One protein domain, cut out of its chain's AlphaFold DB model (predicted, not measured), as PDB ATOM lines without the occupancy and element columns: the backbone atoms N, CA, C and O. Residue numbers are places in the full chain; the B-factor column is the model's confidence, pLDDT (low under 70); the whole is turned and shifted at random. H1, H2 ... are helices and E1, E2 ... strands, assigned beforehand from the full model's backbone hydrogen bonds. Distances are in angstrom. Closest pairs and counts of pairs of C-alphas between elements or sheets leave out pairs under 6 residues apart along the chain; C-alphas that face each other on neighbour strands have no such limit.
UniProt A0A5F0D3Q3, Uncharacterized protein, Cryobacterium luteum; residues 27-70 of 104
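What this domain is: This is residues 27 to 70 of the 104 residues of an uncharacterized protein of Cryobacterium luteum (UniProt A0A5F0D3Q3). Picture a long, thin rod: the antiparallel hairpin of E1 and E2 makes one part of its length, and beyond the hairpin's open end the short helices H1 and H2 follow one after the other, leading away from the strands. Residues 58 to 70, from within H1 to the end of H2, stick out free of the rest, while residues 27 to 31 lead off to the side near the hairpin's open end. The printed part has 44 residues, with two named strands and two named helices in the order E1, E2, H1, H2; the sheet has the order E1 - E2, antiparallel, and the class is mixed, helices and strands. The whole is extended, with a radius of gyration of the C-alphas of 18.1 A and spans of 60 by 20 by 7 A.

Where its parts are: Find C-alpha 32 at (47.986, -15.334, 39.785); from there E1, residues 32 to 39, runs 22.6 A from first to last C-alpha, with z falling to 17.416 at C-alpha 39. E2, residues 45 to 52, runs 21.9 A and brings z back from 17.722 at C-alpha 45 to 38.793 at C-alpha 52. Look next at C-alpha 55, at (39.924, -12.896, 48.428), where H1, residues 55 to 62, begins; it is 10.3 A long. H2, residues 66 to 70, is 6.7 A long and ends at C-alpha 70, at (50.602, -2.582, 68.282).

How they stand to each other: Begin with the hairpin of E1 and E2, whose N-to-C directions stand at 155 degrees. Near its open end, the C-alphas of Thr 33 and Leu 51 face each other at 4.5 A; near its turn, those of Thr 39 and Ile 45 do so at 4.7 A. Check the backbone between them: N 34 and O 50 are 2.8 A apart and N 46 and O 38 are 2.9 A apart, both within hydrogen-bond range. Moving outward, H1 is apart from E1, and H2 is apart from E1, E2 and H1. In H2 every O i to N i+4 pair is within hydrogen-bond range; in H1, 3 of 4 are.

The domain as a whole: Look to the two ends of the rod for the C-alphas farthest apart, those of Cys 42 and Gly 70, at 60.3 A. Without residues 58 to 70, which stand free, the body of 31 residues spans 41 by 14 by 8 A. The printed part has no cut, and the links E1 to E2, E2 to H1 and H1 to H2 are tight, with 5, 2 and 3 residues. In the B-factor column you will find a mean pLDDT of the printed part of 78.3, with residues 55 to 64 under 70; the mean for H1 is 56.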
ATOM      1  N   GLU A  27      35.649 -20.140  38.358       77.06
ATOM      2  CA  GLU A  27      35.731 -20.048  39.822       77.06
ATOM      3  C   GLU A  27      36.849 -20.936  40.392       77.06
ATOM      4  O   GLU A  27      37.397 -20.642  41.456       77.06
ATOM      5  N   ALA A  28      37.234 -21.995  39.672       79.06
ATOM      6  CA  ALA A  28      38.370 -22.843  40.019       79.06
ATOM      7  C   ALA A  28      39.731 -22.260  39.582       79.06
ATOM      8  O   ALA A  28      40.773 -22.876  39.838       79.06
ATOM      9  N   ALA A  29      39.759 -21.101  38.911       79.88
ATOM     10  CA  ALA A  29      41.003 -20.484  38.470       79.88
ATOM     11  C   ALA A  29      41.874 -20.103  39.672       79.88
ATOM     12  O   ALA A  29      41.475 -19.355  40.565       79.88
ATOM     13  N   LEU A  30      43.109 -20.604  39.677       83.81
ATOM     14  CA  LEU A  30      44.066 -20.267  40.722       83.81
ATOM     15  C   LEU A  30      44.426 -18.773  40.655       83.81
ATOM     16  O   LEU A  30      44.642 -18.250  39.560       83.81
ATOM     17  N   PRO A  31      44.561 -18.084  41.798       86.62
ATOM     18  CA  PRO A  31      45.046 -16.712  41.813       86.62
ATOM     19  C   PRO A  31      46.464 -16.611  41.239       86.62
ATOM     20  O   PRO A  31      47.326 -17.447  41.514       86.62
ATOM     21  N   GLY A  32      46.709 -15.563  40.454       84.75
ATOM     22  CA  GLY A  32      47.986 -15.334  39.785       84.75
ATOM     23  C   GLY A  32      47.849 -14.668  38.419       84.75
ATOM     24  O   GLY A  32      46.769 -14.246  38.007       84.75
ATOM     25  N   THR A  33      48.975 -14.547  37.719       88.12
ATOM     26  CA  THR A  33      49.021 -13.996  36.362       88.12
ATOM     27  C   THR A  33      48.702 -15.087  35.348       88.12
ATOM     28  O   THR A  33      49.436 -16.070  35.246       88.12
ATOM     29  N   HIS A  34      47.653 -14.877  34.561       87.75
ATOM     30  CA  HIS A  34      47.234 -15.758  33.471       87.75
ATOM     31  C   HIS A  34      47.484 -15.093  32.122       87.75
ATOM     32  O   HIS A  34      47.394 -13.871  31.995       87.75
ATOM     33  N   ALA A  35      47.806 -15.895  31.109       89.12
ATOM     34  CA  ALA A  35      47.994 -15.419  29.746       89.12
ATOM     35  C   ALA A  35      46.695 -15.567  28.947       89.12
ATOM     36  O   ALA A  35      46.064 -16.622  28.962       89.12
ATOM     37  N   VAL A  36      46.332 -14.522  28.211       88.75
ATOM     38  CA  VAL A  36      45.238 -14.533  27.241       88.75
ATOM     39  C   VAL A  36      45.848 -14.414  25.853       88.75
ATOM     40  O   VAL A  36      46.574 -13.461  25.554       88.75
ATOM     41  N   GLN A  37      45.555 -15.399  25.010       89.75
ATOM     42  CA  GLN A  37      46.049 -15.470  23.645       89.75
ATOM     43  C   GLN A  37      44.931 -15.151  22.655       89.75
ATOM     44  O   GLN A  37      43.917 -15.842  22.599       89.75
ATOM     45  N   PHE A  38      45.160 -14.140  21.825       88.19
ATOM     46  CA  PHE A  38      44.322 -13.816  20.679       88.19
ATOM     47  C   PHE A  38      44.996 -14.329  19.412       88.19
ATOM     48  O   PHE A  38      46.109 -13.914  19.086       88.19
ATOM     49  N   THR A  39      44.314 -15.210  18.683       88.25
ATOM     50  CA  THR A  39      44.805 -15.764  17.416       88.25
ATOM     51  C   THR A  39      43.942 -15.245  16.273       88.25
ATOM     52  O   THR A  39      42.761 -15.567  16.177       88.25
ATOM     53  N   GLY A  40      44.529 -14.417  15.411       84.06
ATOM     54  CA  GLY A  40      43.871 -13.879  14.226       84.06
ATOM     55  C   GLY A  40      43.895 -14.845  13.041       84.06
ATOM     56  O   GLY A  40      44.751 -15.723  12.940       84.06
ATOM     57  N   TRP A  41      42.988 -14.619  12.090       78.50
ATOM     58  CA  TRP A  41      42.836 -15.397  10.852       78.50
ATOM     59  C   TRP A  41      44.117 -15.509  10.007       78.50
ATOM     60  O   TRP A  41      44.353 -16.525   9.366       78.50
ATOM     61  N   CYS A  42      44.978 -14.490  10.037       80.31
ATOM     62  CA  CYS A  42      46.270 -14.473   9.351       80.31
ATOM     63  C   CYS A  42      47.407 -15.097  10.178       80.31
ATOM     64  O   CYS A  42      48.573 -14.758   9.977       80.31
ATOM     65  N   THR A  43      47.088 -15.965  11.145       81.31
ATOM     66  CA  THR A  43      48.035 -16.586  12.095       81.31
ATOM     67  C   THR A  43      48.836 -15.593  12.946       81.31
ATOM     68  O   THR A  43      49.827 -15.959  13.574       81.31
ATOM     69  N   ARG A  44      48.404 -14.327  13.021       82.88
ATOM     70  CA  ARG A  44      48.961 -13.367  13.980       82.88
ATOM     71  C   ARG A  44      48.486 -13.703  15.382       82.88
ATOM     72  O   ARG A  44      47.291 -13.881  15.603       82.88
ATOM     73  N   ILE A  45      49.426 -13.720  16.315       87.81
ATOM     74  CA  ILE A  45      49.161 -13.978  17.722       87.81
ATOM     75  C   ILE A  45      49.439 -12.694  18.499       87.81
ATOM     76  O   ILE A  45      50.516 -12.110  18.370       87.81
ATOM     77  N   ALA A  46      48.470 -12.263  19.297       86.75
ATOM     78  CA  ALA A  46      48.657 -11.241  20.313       86.75
ATOM     79  C   ALA A  46      48.491 -11.882  21.693       86.75
ATOM     80  O   ALA A  46      47.612 -12.718  21.902       86.75
ATOM     81  N   LEU A  47      49.355 -11.496  22.625       90.19
ATOM     82  CA  LEU A  47      49.356 -11.994  23.993       90.19
ATOM     83  C   LEU A  47      49.120 -10.821  24.931       90.19
ATOM     84  O   LEU A  47      49.728  -9.763  24.782       90.19
ATOM     85  N   THR A  48      48.256 -11.032  25.909       89.12
ATOM     86  CA  THR A  48      48.102 -10.132  27.048       89.12
ATOM     87  C   THR A  48      48.060 -10.952  28.325       89.12
ATOM     88  O   THR A  48      47.848 -12.166  28.291       89.12
ATOM     89  N   THR A  49      48.292 -10.307  29.455       90.38
ATOM     90  CA  THR A  49      48.232 -10.947  30.762       90.38
ATOM     91  C   THR A  49      47.118 -10.336  31.591       90.38
ATOM     92  O   THR A  49      46.851  -9.136  31.530       90.38
ATOM     93  N   VAL A  50      46.449 -11.182  32.365       88.38
ATOM     94  CA  VAL A  50      45.401 -10.785  33.303       88.38
ATOM     95  C   VAL A  50      45.786 -11.303  34.679       88.38
ATOM     96  O   VAL A  50      46.223 -12.443  34.825       88.38
ATOM     97  N   LEU A  51      45.644 -10.452  35.691       88.31
ATOM     98  CA  LEU A  51      45.852 -10.833  37.079       88.31
ATOM     99  C   LEU A  51      44.521 -11.302  37.671       88.31
ATOM    100  O   LEU A  51      43.591 -10.508  37.804       88.31
ATOM    101  N   VAL A  52      44.444 -12.578  38.040       87.62
ATOM    102  CA  VAL A  52      43.317 -13.140  38.793       87.62
ATOM    103  C   VAL A  52      43.638 -13.006  40.277       87.62
ATOM    104  O   VAL A  52      44.582 -13.616  40.784       87.62
ATOM    105  N   GLY A  53      42.882 -12.154  40.968       79.81
ATOM    106  CA  GLY A  53      42.959 -12.014  42.419       79.81
ATOM    107  C   GLY A  53      42.225 -13.148  43.135       79.81
ATOM    108  O   GLY A  53      41.349 -13.788  42.565       79.81
ATOM    109  N   SER A  54      42.564 -13.376  44.403       72.06
ATOM    110  CA  SER A  54      41.725 -14.161  45.314       72.06
ATOM    111  C   SER A  54      41.476 -13.366  46.584       72.06
ATOM    112  O   SER A  54      42.388 -12.704  47.093       72.06
ATOM    113  N   ASP A  55      40.271 -13.494  47.136       65.75
ATOM    114  CA  ASP A  55      39.924 -12.896  48.428       65.75
ATOM    115  C   ASP A  55      40.824 -13.419  49.554       65.75
ATOM    116  O   ASP A  55      41.129 -12.688  50.490       65.75
ATOM    117  N   ALA A  56      41.347 -14.645  49.433       60.59
ATOM    118  CA  ALA A  56      42.317 -15.211  50.369       60.59
ATOM    119  C   ALA A  56      43.632 -14.407  50.440       60.59
ATOM    120  O   ALA A  56      44.217 -14.275  51.518       60.59
ATOM    121  N   LEU A  57      44.093 -13.833  49.320       54.50
ATOM    122  CA  LEU A  57      45.292 -12.986  49.285       54.50
ATOM    123  C   LEU A  57      45.034 -11.597  49.893       54.50
ATOM    124  O   LEU A  57      45.927 -10.990  50.476       54.50
ATOM    125  N   VAL A  58      43.803 -11.097  49.780       54.56
ATOM    126  CA  VAL A  58      43.369  -9.847  50.423       54.56
ATOM    127  C   VAL A  58      43.165 -10.064  51.927       54.56
ATOM    128  O   VAL A  58      43.557  -9.223  52.741       54.56
ATOM    129  N   ALA A  59      42.634 -11.226  52.313       52.16
ATOM    130  CA  ALA A  59      42.444 -11.644  53.697       52.16
ATOM    131  C   ALA A  59      43.779 -11.839  54.435       52.16
ATOM    132  O   ALA A  59      43.880 -11.509  55.614       52.16
ATOM    133  N   SER A  60      44.841 -12.308  53.775       53.69
ATOM    134  CA  SER A  60      46.146 -12.478  54.435       53.69
ATOM    135  C   SER A  60      46.802 -11.145  54.828       53.69
ATOM    136  O   SER A  60      47.475 -11.083  55.855       53.69
ATOM    137  N   ALA A  61      46.541 -10.058  54.094       53.22
ATOM    138  CA  ALA A  61      47.001  -8.714  54.452       53.22
ATOM    139  C   ALA A  61      46.112  -8.021  55.506       53.22
ATOM    140  O   ALA A  61      46.589  -7.167  56.251       53.22
ATOM    141  N   THR A  62      44.830  -8.391  55.591       56.34
ATOM    142  CA  THR A  62      43.842  -7.756  56.485       56.34
ATOM    143  C   THR A  62      43.501  -8.565  57.743       56.34
ATOM    144  O   THR A  62      42.838  -8.040  58.633       56.34
ATOM    145  N   SER A  63      43.966  -9.814  57.872       60.22
ATOM    146  CA  SER A  63      43.557 -10.721  58.963       60.22
ATOM    147  C   SER A  63      44.365 -10.623  60.256       60.22
ATOM    148  O   SER A  63      44.036 -11.319  61.216       60.22
ATOM    149  N   PHE A  64      45.388  -9.768  60.340       67.44
ATOM    150  CA  PHE A  64      46.059  -9.551  61.621       67.44
ATOM    151  C   PHE A  64      45.242  -8.570  62.466       67.44
ATOM    152  O   PHE A  64      45.060  -7.421  62.054       67.44
ATOM    153  N   PRO A  65      44.760  -8.981  63.655       76.62
ATOM    154  CA  PRO A  65      44.073  -8.072  64.558       76.62
ATOM    155  C   PRO A  65      44.922  -6.822  64.816       76.62
ATOM    156  O   PRO A  65      46.133  -6.931  65.000       76.62
ATOM    157  N   MET A  66      44.297  -5.644  64.908       79.75
ATOM    158  CA  MET A  66      45.003  -4.368  65.128       79.75
ATOM    159  C   MET A  66      45.986  -4.393  66.313       79.75
ATOM    160  O   MET A  66      47.013  -3.714  66.284       79.75
ATOM    161  N   TRP A  67      45.721  -5.210  67.338       80.19
ATOM    162  CA  TRP A  67      46.618  -5.364  68.482       80.19
ATOM    163  C   TRP A  67      47.969  -6.000  68.118       80.19
ATOM    164  O   TRP A  67      48.955  -5.697  68.782       80.19
ATOM    165  N   VAL A  68      48.049  -6.831  67.070       85.50
ATOM    166  CA  VAL A  68      49.296  -7.476  66.618       85.50
ATOM    167  C   VAL A  68      50.272  -6.436  66.084       85.50
ATOM    168  O   VAL A  68      51.453  -6.478  66.418       85.50
ATOM    169  N   TRP A  69      49.781  -5.454  65.326       81.44
ATOM    170  CA  TRP A  69      50.592  -4.324  64.866       81.44
ATOM    171  C   TRP A  69      51.083  -3.469  66.036       81.44
ATOM    172  O   TRP A  69      52.249  -3.078  66.069       81.44
ATOM    173  N   GLY A  70      50.224  -3.250  67.037       84.12
ATOM    174  CA  GLY A  70      50.602  -2.582  68.282       84.12
ATOM    175  C   GLY A  70      51.685  -3.344  69.054       84.12
ATOM    176  O   GLY A  70      52.718  -2.772  69.397       84.12
TER     177      GLY A  70